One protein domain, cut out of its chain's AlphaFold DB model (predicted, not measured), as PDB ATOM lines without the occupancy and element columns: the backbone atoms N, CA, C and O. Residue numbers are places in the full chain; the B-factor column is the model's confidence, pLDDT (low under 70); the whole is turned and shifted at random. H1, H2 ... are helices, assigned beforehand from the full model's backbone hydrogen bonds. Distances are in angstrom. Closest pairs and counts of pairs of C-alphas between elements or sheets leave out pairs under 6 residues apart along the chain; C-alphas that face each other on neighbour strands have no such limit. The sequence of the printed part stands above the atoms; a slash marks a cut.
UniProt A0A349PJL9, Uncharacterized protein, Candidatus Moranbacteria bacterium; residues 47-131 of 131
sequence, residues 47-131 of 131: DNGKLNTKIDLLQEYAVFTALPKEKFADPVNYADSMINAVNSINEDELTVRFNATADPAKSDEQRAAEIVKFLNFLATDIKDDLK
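This is residues 47 to 131 of the 131 residues of an uncharacterized protein of Candidatus Moranbacteria bacterium (UniProt A0A349PJL9). The longest helix, H4, and H1, H2 and H3 stand side by side as a small four-helix bundle, in a ring in which each helix touches two others and consecutive helices run opposite ways. H3 is a short member, and residues 66 to 71, of which 66 belongs to H1, stick out at one end. The printed part has 85 residues with four named helices, in the order H1, H2, H3, H4, and no named strand; the class is all helix. The whole is compact, with a radius of gyration of the C-alphas of 12.8 A and spans of 36 by 26 by 19 A.

H4, residues 108 to 129, is 31.5 A long and ends with C-alpha 129 at (10.318, 35.128, -38.859). H1, residues 48 to 66, is 27.0 A long and begins with C-alpha 48 at (2.515, 32.845, -33.882). H2, residues 75 to 89, is 21.7 A long, and H3 is residues 92 to 99.

H4 touches H1 with its residues 119 to 129 alone, opposite ways at a shallow tilt of 27 degrees; the closest C-alphas, of Leu 51 and Ile 126, are 6.5 A apart. With residues 114 to 122 alone H4 touches H3, its hairpin partner, closest at the C-alphas of Arg 97 and Phe 118, 5.7 A. H2 touches H3 with residues 86 to 87 alone, in a hairpin at a shallow tilt of 10 degrees; the closest C-alphas are those of Val 86 and Thr 95, 6.1 A. H1 and H2 form a hairpin too, closest at the C-alphas of Lys 50 and Ile 89, 5.6 A. H1 and H3 are apart, as are H2 and H4. In H1, H2, H3 and H4 every O i to N i+4 pair is within hydrogen-bond range.

The C-alphas farthest apart, of Glu 70 and Lys 131, are 38.9 A from each other. The printed part has no cut and no long link. Mean pLDDT of the printed part is 85.0; residues 47, 69 to 73 and 75 are under 70.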
ATOM      1  N   ASP A  47       3.106  31.756 -38.094       65.00
ATOM      2  CA  ASP A  47       2.802  30.746 -37.077       65.00
ATOM      3  C   ASP A  47       3.198  31.312 -35.705       65.00
ATOM      4  O   ASP A  47       4.274  31.041 -35.168       65.00
ATOM      5  N   ASN A  48       2.324  32.164 -35.162       70.00
ATOM      6  CA  ASN A  48       2.515  32.845 -33.882       70.00
ATOM      7  C   ASN A  48       2.831  31.858 -32.744       70.00
ATOM      8  O   ASN A  48       3.525  32.223 -31.798       70.00
ATOM      9  N   GLY A  49       2.370  30.603 -32.836       79.62
ATOM     10  CA  GLY A  49       2.692  29.558 -31.864       79.62
ATOM     11  C   GLY A  49       4.174  29.186 -31.882       79.62
ATOM     12  O   GLY A  49       4.823  29.160 -30.831       79.62
ATOM     13  N   LYS A  50       4.744  28.961 -33.070       86.62
ATOM     14  CA  LYS A  50       6.171  28.636 -33.220       86.62
ATOM     15  C   LYS A  50       7.077  29.800 -32.857       86.62
ATOM     16  O   LYS A  50       8.037  29.598 -32.118       86.62
ATOM     17  N   LEU A  51       6.758  31.010 -33.316       88.25
ATOM     18  CA  LEU A  51       7.553  32.196 -32.998       88.25
ATOM     19  C   LEU A  51       7.606  32.450 -31.484       88.25
ATOM     20  O   LEU A  51       8.684  32.676 -30.936       88.25
ATOM     21  N   ASN A  52       6.466  32.353 -30.795       85.81
ATOM     22  CA  ASN A  52       6.431  32.479 -29.338       85.81
ATOM     23  C   ASN A  52       7.276  31.391 -28.665       85.81
ATOM     24  O   ASN A  52       8.080  31.701 -27.791       85.81
ATOM     25  N   THR A  53       7.193  30.148 -29.146       88.38
ATOM     26  CA  THR A  53       8.010  29.041 -28.626       88.38
ATOM     27  C   THR A  53       9.511  29.291 -28.822       88.38
ATOM     28  O   THR A  53      10.303  29.025 -27.921       88.38
ATOM     29  N   LYS A  54       9.928  29.854 -29.966       90.94
ATOM     30  CA  LYS A  54      11.327  30.246 -30.219       90.94
ATOM     31  C   LYS A  54      11.789  31.344 -29.254       90.94
ATOM     32  O   LYS A  54      12.900  31.270 -28.723       90.94
ATOM     33  N   ILE A  55      10.947  32.348 -29.003       88.31
ATOM     34  CA  ILE A  55      11.234  33.435 -28.053       88.31
ATOM     35  C   ILE A  55      11.363  32.891 -26.627       88.31
ATOM     36  O   ILE A  55      12.326  33.234 -25.935       88.31
ATOM     37  N   ASP A  56      10.441  32.030 -26.202       86.50
ATOM     38  CA  ASP A  56      10.470  31.399 -24.881       86.50
ATOM     39  C   ASP A  56      11.731  30.545 -24.715       86.50
ATOM     40  O   ASP A  56      12.460  30.699 -23.735       86.50
ATOM     41  N   LEU A  57      12.075  29.743 -25.727       88.94
ATOM     42  CA  LEU A  57      13.301  28.948 -25.750       88.94
ATOM     43  C   LEU A  57      14.558  29.823 -25.619       88.94
ATOM     44  O   LEU A  57      15.469  29.485 -24.861       88.94
ATOM     45  N   LEU A  58      14.613  30.970 -26.307       89.50
ATOM     46  CA  LEU A  58      15.735  31.907 -26.200       89.50
ATOM     47  C   LEU A  58      15.868  32.458 -24.776       89.50
ATOM     48  O   LEU A  58      16.979  32.540 -24.241       89.50
ATOM     49  N   GLN A  59      14.747  32.827 -24.152       84.25
ATOM     50  CA  GLN A  59      14.725  33.329 -22.780       84.25
ATOM     51  C   GLN A  59      15.145  32.249 -21.780       84.25
ATOM     52  O   GLN A  59      16.007  32.499 -20.933       84.25
ATOM     53  N   GLU A  60      14.578  31.047 -21.886       83.75
ATOM     54  CA  GLU A  60      14.884  29.927 -20.997       83.75
ATOM     55  C   GLU A  60      16.358  29.537 -21.079       83.75
ATOM     56  O   GLU A  60      17.018  29.411 -20.045       83.75
ATOM     57  N   TYR A  61      16.906  29.433 -22.290       83.25
ATOM     58  CA  TYR A  61      18.295  29.036 -22.500       83.25
ATOM     59  C   TYR A  61      19.286  30.126 -22.046       83.25
ATOM     60  O   TYR A  61      20.342  29.833 -21.473       83.25
ATOM     61  N   ALA A  62      18.943  31.406 -22.219       83.62
ATOM     62  CA  ALA A  62      19.727  32.510 -21.666       83.62
ATOM     63  C   ALA A  62      19.743  32.485 -20.126       83.62
ATOM     64  O   ALA A  62      20.789  32.680 -19.508       83.62
ATOM     65  N   VAL A  63      18.606  32.186 -19.493       81.44
ATOM     66  CA  VAL A  63      18.524  32.012 -18.034       81.44
ATOM     67  C   VAL A  63      19.340  30.802 -17.579       81.44
ATOM     68  O   VAL A  63      20.093  30.916 -16.610       81.44
ATOM     69  N   PHE A  64      19.242  29.678 -18.293       79.25
ATOM     70  CA  PHE A  64      19.996  28.452 -18.018       79.25
ATOM     71  C   PHE A  64      21.509  28.695 -17.990       79.25
ATOM     72  O   PHE A  64      22.206  28.251 -17.082       79.25
ATOM     73  N   THR A  65      22.010  29.451 -18.964       79.44
ATOM     74  CA  THR A  65      23.445  29.736 -19.114       79.44
ATOM     75  C   THR A  65      23.956  30.835 -18.178       79.44
ATOM     76  O   THR A  65      25.146  30.860 -17.861       79.44
ATOM     77  N   ALA A  66      23.083  31.736 -17.721       77.31
ATOM     78  CA  ALA A  66      23.451  32.852 -16.851       77.31
ATOM     79  C   ALA A  66      23.371  32.525 -15.352       77.31
ATOM     80  O   ALA A  66      24.041  33.178 -14.546       77.31
ATOM     81  N   LEU A  67      22.535  31.564 -14.952       70.81
ATOM     82  CA  LEU A  67      22.351  31.225 -13.545       70.81
ATOM     83  C   LEU A  67      23.299  30.106 -13.095       70.81
ATOM     84  O   LEU A  67      23.489  29.118 -13.802       70.81
ATOM     85  N   PRO A  68      23.868  30.216 -11.883       70.69
ATOM     86  CA  PRO A  68      24.638  29.128 -11.304       70.69
ATOM     87  C   PRO A  68      23.695  27.964 -10.943       70.69
ATOM     88  O   PRO A  68      22.522  28.175 -10.616       70.69
ATOM     89  N   LYS A  69      24.195  26.724 -11.046       64.44
ATOM     90  CA  LYS A  69      23.384  25.489 -11.009       64.44
ATOM     91  C   LYS A  69      22.531  25.358  -9.744       64.44
ATOM     92  O   LYS A  69      21.444  24.800  -9.787       64.44
ATOM     93  N   GLU A  70      22.991  25.936  -8.641       68.31
ATOM     94  CA  GLU A  70      22.343  25.931  -7.326       68.31
ATOM     95  C   GLU A  70      21.052  26.770  -7.285       68.31
ATOM     96  O   GLU A  70      20.326  26.750  -6.292       68.31
ATOM     97  N   LYS A  71      20.768  27.549  -8.339       68.69
ATOM     98  CA  LYS A  71      19.537  28.343  -8.480       68.69
ATOM     99  C   LYS A  71      18.424  27.610  -9.221       68.69
ATOM    100  O   LYS A  71      17.300  28.109  -9.227       68.69
ATOM    101  N   PHE A  72      18.708  26.451  -9.810       65.25
ATOM    102  CA  PHE A  72      17.690  25.603 -10.414       65.25
ATOM    103  C   PHE A  72      17.168  24.633  -9.362       65.25
ATOM    104  O   PHE A  72      17.937  23.865  -8.789       65.25
ATOM    105  N   ALA A  73      15.858  24.672  -9.113       65.50
ATOM    106  CA  ALA A  73      15.202  23.691  -8.251       65.50
ATOM    107  C   ALA A  73      15.368  22.268  -8.814       65.50
ATOM    108  O   ALA A  73      15.569  21.329  -8.051       65.50
ATOM    109  N   ASP A  74      15.337  22.142 -10.145       72.94
ATOM    110  CA  ASP A  74      15.608  20.906 -10.866       72.94
ATOM    111  C   ASP A  74      16.200  21.207 -12.263       72.94
ATOM    112  O   ASP A  74      15.474  21.625 -13.170       72.94
ATOM    113  N   PRO A  75      17.521  21.034 -12.452       69.12
ATOM    114  CA  PRO A  75      18.176  21.238 -13.742       69.12
ATOM    115  C   PRO A  75      17.731  20.261 -14.841       69.12
ATOM    116  O   PRO A  75      17.838  20.606 -16.016       69.12
ATOM    117  N   VAL A  76      17.266  19.057 -14.482       74.00
ATOM    118  CA  VAL A  76      16.854  18.023 -15.448       74.00
ATOM    119  C   VAL A  76      15.520  18.409 -16.066       74.00
ATOM    120  O   VAL A  76      15.424  18.511 -17.283       74.00
ATOM    121  N   ASN A  77      14.544  18.767 -15.230       72.81
ATOM    122  CA  ASN A  77      13.254  19.272 -15.703       72.81
ATOM    123  C   ASN A  77      13.407  20.511 -16.605       72.81
ATOM    124  O   ASN A  77      12.661  20.684 -17.568       72.81
ATOM    125  N   TYR A  78      14.393  21.366 -16.319       72.62
ATOM    126  CA  TYR A  78      14.685  22.536 -17.148       72.62
ATOM    127  C   TYR A  78      15.237  22.142 -18.528       72.62
ATOM    128  O   TYR A  78      14.839  22.708 -19.544       72.62
ATOM    129  N   ALA A  79      16.126  21.147 -18.582       78.62
ATOM    130  CA  ALA A  79      16.640  20.605 -19.839       78.62
ATOM    131  C   ALA A  79      15.540  19.911 -20.660       78.62
ATOM    132  O   ALA A  79      15.451  20.139 -21.866       78.62
ATOM    133  N   ASP A  80      14.668  19.141 -20.006       81.56
ATOM    134  CA  ASP A  80      13.543  18.457 -20.648       81.56
ATOM    135  C   ASP A  80      12.533  19.453 -21.238       81.56
ATOM    136  O   ASP A  80      12.053  19.253 -22.355       81.56
ATOM    137  N   SER A  81      12.256  20.564 -20.541       83.81
ATOM    138  CA  SER A  81      11.427  21.664 -21.064       83.81
ATOM    139  C   SER A  81      11.986  22.210 -22.379       83.81
ATOM    140  O   SER A  81      11.272  22.285 -23.380       83.81
ATOM    141  N   MET A  82      13.289  22.505 -22.413       86.31
ATOM    142  CA  MET A  82      13.944  23.038 -23.611       86.31
ATOM    143  C   MET A  82      13.958  22.024 -24.767       86.31
ATOM    144  O   MET A  82      13.732  22.408 -25.913       86.31
ATOM    145  N   ILE A  83      14.160  20.730 -24.485       88.00
ATOM    146  CA  ILE A  83      14.069  19.658 -25.493       88.00
ATOM    147  C   ILE A  83      12.656  19.588 -26.082       88.00
ATOM    148  O   ILE A  83      12.490  19.508 -27.299       88.00
ATOM    149  N   ASN A  84      11.629  19.642 -25.233       87.31
ATOM    150  CA  ASN A  84      10.238  19.609 -25.675       87.31
ATOM    151  C   ASN A  84       9.887  20.829 -26.535       87.31
ATOM    152  O   ASN A  84       9.237  20.671 -27.568       87.31
ATOM    153  N   ALA A  85      10.367  22.018 -26.159       87.56
ATOM    154  CA  ALA A  85      10.195  23.234 -26.949       87.56
ATOM    155  C   ALA A  85      10.826  23.090 -28.345       87.56
ATOM    156  O   ALA A  85      10.144  23.303 -29.348       87.56
ATOM    157  N   VAL A  86      12.080  22.630 -28.429       91.69
ATOM    158  CA  VAL A  86      12.775  22.367 -29.705       91.69
ATOM    159  C   VAL A  86      12.004  21.373 -30.575       91.69
ATOM    160  O   VAL A  86      11.757  21.644 -31.750       91.69
ATOM    161  N   ASN A  87      11.558  20.258 -29.994       89.25
ATOM    162  CA  ASN A  87      10.792  19.241 -30.715       89.25
ATOM    163  C   ASN A  87       9.442  19.774 -31.218       89.25
ATOM    164  O   ASN A  87       9.002  19.399 -32.303       89.25
ATOM    165  N   SER A  88       8.784  20.653 -30.456       87.75
ATOM    166  CA  SER A  88       7.487  21.232 -30.835       87.75
ATOM    167  C   SER A  88       7.577  22.227 -31.997       87.75
ATOM    168  O   SER A  88       6.638  22.330 -32.786       87.75
ATOM    169  N   ILE A  89       8.716  22.913 -32.146       89.62
ATOM    170  CA  ILE A  89       8.986  23.801 -33.286       89.62
ATOM    171  C   ILE A  89       9.132  22.976 -34.579       89.62
ATOM    172  O   ILE A  89       8.701  23.419 -35.648       89.62
ATOM    173  N   ASN A  90       9.635  21.739 -34.454       88.69
ATOM    174  CA  ASN A  90       9.785  20.759 -35.533       88.69
ATOM    175  C   ASN A  90      10.629  21.295 -36.706       88.69
ATOM    176  O   ASN A  90      10.233  21.226 -37.870       88.69
ATOM    177  N   GLU A  91      11.793  21.855 -36.371       90.50
ATOM    178  CA  GLU A  91      12.794  22.340 -37.321       90.50
ATOM    179  C   GLU A  91      14.095  21.548 -37.157       90.50
ATOM    180  O   GLU A  91      14.709  21.523 -36.082       90.50
ATOM    181  N   ASP A  92      14.530  20.904 -38.240       92.50
ATOM    182  CA  ASP A  92      15.707  20.030 -38.234       92.50
ATOM    183  C   ASP A  92      16.973  20.793 -37.834       92.50
ATOM    184  O   ASP A  92      17.761  20.328 -37.008       92.50
ATOM    185  N   GLU A  93      17.168  21.996 -38.381       93.12
ATOM    186  CA  GLU A  93      18.363  22.791 -38.104       93.12
ATOM    187  C   GLU A  93      18.415  23.269 -36.645       93.12
ATOM    188  O   GLU A  93      19.471  23.182 -36.007       93.12
ATOM    189  N   LEU A  94      17.276  23.699 -36.089       92.88
ATOM    190  CA  LEU A  94      17.153  24.049 -34.674       92.88
ATOM    191  C   LEU A  94      17.535  22.856 -33.789       92.88
ATOM    192  O   LEU A  94      18.353  22.993 -32.877       92.88
ATOM    193  N   THR A  95      16.994  21.677 -34.102       92.94
ATOM    194  CA  THR A  95      17.230  20.434 -33.355       92.94
ATOM    195  C   THR A  95      18.701  20.025 -33.388       92.94
ATOM    196  O   THR A  95      19.298  19.731 -32.349       92.94
ATOM    197  N   VAL A  96      19.329  20.058 -34.567       93.75
ATOM    198  CA  VAL A  96      20.756  19.740 -34.733       93.75
ATOM    199  C   VAL A  96      21.626  20.690 -33.912       93.75
ATOM    200  O   VAL A  96      22.536  20.248 -33.204       93.75
ATOM    201  N   ARG A  97      21.346  21.995 -33.977       93.31
ATOM    202  CA  ARG A  97      22.121  23.011 -33.254       93.31
ATOM    203  C   ARG A  97      21.929  22.910 -31.746       93.31
ATOM    204  O   ARG A  97      22.909  23.051 -31.020       93.31
ATOM    205  N   PHE A  98      20.717  22.616 -31.283       93.62
ATOM    206  CA  PHE A  98      20.440  22.370 -29.872       93.62
ATOM    207  C   PHE A  98      21.216  21.151 -29.355       93.62
ATOM    208  O   PHE A  98      21.958  21.259 -28.379       93.62
ATOM    209  N   ASN A  99      21.144  20.013 -30.049       91.94
ATOM    210  CA  ASN A  99      21.836  18.784 -29.641       91.94
ATOM    211  C   ASN A  99      23.361  18.957 -29.591       91.94
ATOM    212  O   ASN A  99      24.030  18.404 -28.718       91.94
ATOM    213  N   ALA A 100      23.922  19.789 -30.473       92.12
ATOM    214  CA  ALA A 100      25.346  20.111 -30.468       92.12
ATOM    215  C   ALA A 100      25.824  20.812 -29.181       92.12
ATOM    216  O   ALA A 100      27.025  20.760 -28.900       92.12
ATOM    217  N   THR A 101      24.926  21.440 -28.408       89.00
ATOM    218  CA  THR A 101      25.245  22.097 -27.125       89.00
ATOM    219  C   THR A 101      25.484  21.108 -25.981       89.00
ATOM    220  O   THR A 101      26.215  21.422 -25.040       89.00
ATOM    221  N   ALA A 102      24.919  19.902 -26.083       87.44
ATOM    222  CA  ALA A 102      24.969  18.858 -25.061       87.44
ATOM    223  C   ALA A 102      25.836  17.650 -25.465       87.44
ATOM    224  O   ALA A 102      25.829  16.632 -24.777       87.44
ATOM    225  N   ASP A 103      26.588  17.754 -26.566       88.12
ATOM    226  CA  ASP A 103      27.417  16.666 -27.087       88.12
ATOM    227  C   ASP A 103      28.494  16.238 -26.063       88.12
ATOM    228  O   ASP A 103      29.398  17.030 -25.755       88.12
ATOM    229  N   PRO A 104      28.440  14.994 -25.540       87.25
ATOM    230  CA  PRO A 104      29.382  14.517 -24.531       87.25
ATOM    231  C   PRO A 104      30.803  14.334 -25.077       87.25
ATOM    232  O   PRO A 104      31.743  14.235 -24.289       87.25
ATOM    233  N   ALA A 105      30.990  14.301 -26.402       93.00
ATOM    234  CA  ALA A 105      32.307  14.213 -27.026       93.00
ATOM    235  C   ALA A 105      33.056  15.560 -27.060       93.00
ATOM    236  O   ALA A 105      34.247  15.586 -27.374       93.00
ATOM    237  N   LYS A 106      32.388  16.680 -26.746       88.25
ATOM    238  CA  LYS A 106      32.968  18.034 -26.775       88.25
ATOM    239  C   LYS A 106      33.477  18.469 -25.401       88.25
ATOM    240  O   LYS A 106      32.826  18.212 -24.389       88.25
ATOM    241  N   SER A 107      34.600  19.192 -25.362       90.56
ATOM    242  CA  SER A 107      35.103  19.843 -24.139       90.56
ATOM    243  C   SER A 107      34.154  20.939 -23.643       90.56
ATOM    244  O   SER A 107      33.291  21.412 -24.382       90.56
ATOM    245  N   ASP A 108      34.335  21.392 -22.404       84.75
ATOM    246  CA  ASP A 108      33.547  22.479 -21.816       84.75
ATOM    247  C   ASP A 108      33.616  23.763 -22.663       84.75
ATOM    248  O   ASP A 108      32.592  24.399 -22.913       84.75
ATOM    249  N   GLU A 109      34.798  24.110 -23.181       86.44
ATOM    250  CA  GLU A 109      34.993  25.265 -24.065       86.44
ATOM    251  C   GLU A 109      34.296  25.085 -25.415       86.44
ATOM    252  O   GLU A 109      33.721  26.032 -25.954       86.44
ATOM    253  N   GLN A 110      34.331  23.870 -25.969       89.69
ATOM    254  CA  GLN A 110      33.643  23.561 -27.217       89.69
ATOM    255  C   GLN A 110      32.128  23.642 -27.032       89.69
ATOM    256  O   GLN A 110      31.460  24.283 -27.839       89.69
ATOM    257  N   ARG A 111      31.582  23.078 -25.947       84.94
ATOM    258  CA  ARG A 111      30.149  23.176 -25.630       84.94
ATOM    259  C   ARG A 111      29.719  24.627 -25.408       84.94
ATOM    260  O   ARG A 111      28.695  25.037 -25.943       84.94
ATOM    261  N   ALA A 112      30.535  25.439 -24.732       85.38
ATOM    262  CA  ALA A 112      30.282  26.875 -24.591       85.38
ATOM    263  C   ALA A 112      30.224  27.599 -25.952       85.38
ATOM    264  O   ALA A 112      29.362  28.450 -26.167       85.38
ATOM    265  N   ALA A 113      31.100  27.244 -26.896       88.12
ATOM    266  CA  ALA A 113      31.054  27.797 -28.248       88.12
ATOM    267  C   ALA A 113      29.787  27.374 -29.015       88.12
ATOM    268  O   ALA A 113      29.213  28.191 -29.736       88.12
ATOM    269  N   GLU A 114      29.329  26.129 -28.857       90.56
ATOM    270  CA  GLU A 114      28.078  25.662 -29.472       90.56
ATOM    271  C   GLU A 114      26.849  26.349 -28.879       90.56
ATOM    272  O   GLU A 114      25.965  26.744 -29.632       90.56
ATOM    273  N   ILE A 115      26.829  26.587 -27.566       88.81
ATOM    274  CA  ILE A 115      25.781  27.371 -26.897       88.81
ATOM    275  C   ILE A 115      25.664  28.766 -27.521       88.81
ATOM    276  O   ILE A 115      24.573  29.201 -27.882       88.81
ATOM    277  N   VAL A 116      26.790  29.464 -27.703       89.62
ATOM    278  CA  VAL A 116      26.791  30.799 -28.319       89.62
ATOM    279  C   VAL A 116      26.296  30.742 -29.768       89.62
ATOM    280  O   VAL A 116      25.510  31.593 -30.182       89.62
ATOM    281  N   LYS A 117      26.722  29.741 -30.549       92.12
ATOM    282  CA  LYS A 117      26.231  29.555 -31.925       92.12
ATOM    283  C   LYS A 117      24.732  29.266 -31.965       92.12
ATOM    284  O   LYS A 117      24.061  29.792 -32.847       92.12
ATOM    285  N   PHE A 118      24.222  28.455 -31.042       93.88
ATOM    286  CA  PHE A 118      22.803  28.135 -30.937       93.88
ATOM    287  C   PHE A 118      21.973  29.381 -30.613       93.88
ATOM    288  O   PHE A 118      21.035  29.683 -31.342       93.88
ATOM    289  N   LEU A 119      22.372  30.163 -29.603       91.31
ATOM    290  CA  LEU A 119      21.685  31.409 -29.240       91.31
ATOM    291  C   LEU A 119      21.679  32.427 -30.392       91.31
ATOM    292  O   LEU A 119      20.659  33.059 -30.656       91.31
ATOM    293  N   ASN A 120      22.797  32.563 -31.110       92.31
ATOM    294  CA  ASN A 120      22.878  33.445 -32.277       92.31
ATOM    295  C   ASN A 120      21.997  32.969 -33.436       92.31
ATOM    296  O   ASN A 120      21.373  33.795 -34.103       92.31
ATOM    297  N   PHE A 121      21.960  31.658 -33.686       94.81
ATOM    298  CA  PHE A 121      21.069  31.069 -34.680       94.81
ATOM    299  C   PHE A 121      19.612  31.363 -34.326       94.81
ATOM    300  O   PHE A 121      18.925  31.985 -35.125       94.81
ATOM    301  N   LEU A 122      19.190  31.033 -33.103       93.25
ATOM    302  CA  LEU A 122      17.817  31.225 -32.644       93.25
ATOM    303  C   LEU A 122      17.383  32.697 -32.716       93.25
ATOM    304  O   LEU A 122      16.293  33.002 -33.180       93.25
ATOM    305  N   ALA A 123      18.252  33.631 -32.325       92.44
ATOM    306  CA  ALA A 123      17.962  35.060 -32.439       92.44
ATOM    307  C   ALA A 123      17.860  35.546 -33.898       92.44
ATOM    308  O   ALA A 123      17.085  36.455 -34.192       92.44
ATOM    309  N   THR A 124      18.655  34.971 -34.807       94.06
ATOM    310  CA  THR A 124      18.600  35.297 -36.242       94.06
ATOM    311  C   THR A 124      17.320  34.761 -36.864       94.06
ATOM    312  O   THR A 124      16.639  35.494 -37.569       94.06
ATOM    313  N   ASP A 125      16.973  33.527 -36.529       92.62
ATOM    314  CA  ASP A 125      15.785  32.830 -36.997       92.62
ATOM    315  C   ASP A 125      14.494  33.541 -36.548       92.62
ATOM    316  O   ASP A 125      13.677  33.921 -37.379       92.62
ATOM    317  N   ILE A 126      14.387  33.916 -35.264       92.25
ATOM    318  CA  ILE A 126      13.296  34.772 -34.746       92.25
ATOM    319  C   ILE A 126      13.206  36.099 -35.506       92.25
ATOM    320  O   ILE A 126      12.121  36.595 -35.804       92.25
ATOM    321  N   LYS A 127      14.353  36.728 -35.786       90.38
ATOM    322  CA  LYS A 127      14.386  37.999 -36.513       90.38
ATOM    323  C   LYS A 127      13.904  37.835 -37.953       90.38
ATOM    324  O   LYS A 127      13.330  38.781 -38.486       90.38
ATOM    325  N   ASP A 128      14.203  36.710 -38.587       90.38
ATOM    326  CA  ASP A 128      13.782  36.429 -39.953       90.38
ATOM    327  C   ASP A 128      12.291  36.079 -40.016       90.38
ATOM    328  O   ASP A 128      11.618  36.586 -40.909       90.38
ATOM    329  N   ASP A 129      11.760  35.363 -39.020       84.75
ATOM    330  CA  ASP A 129      10.318  35.128 -38.859       84.75
ATOM    331  C   ASP A 129       9.528  36.438 -38.663       84.75
ATOM    332  O   ASP A 129       8.396  36.561 -39.111       84.75
ATOM    333  N   LEU A 130      10.110  37.452 -38.012       82.62
ATOM    334  CA  LEU A 130       9.455  38.746 -37.751       82.62
ATOM    335  C   LEU A 130       9.396  39.713 -38.954       82.62
ATOM    336  O   LEU A 130       8.848  40.811 -38.804       82.62
ATOM    337  N   LYS A 131      10.006  39.382 -40.097       77.56
ATOM    338  CA  LYS A 131      10.056  40.246 -41.294       77.56
ATOM    339  C   LYS A 131       8.896  39.992 -42.245       77.56
ATOM    340  O   LYS A 131       8.452  40.995 -42.849       77.56
TER     341      LYS A 131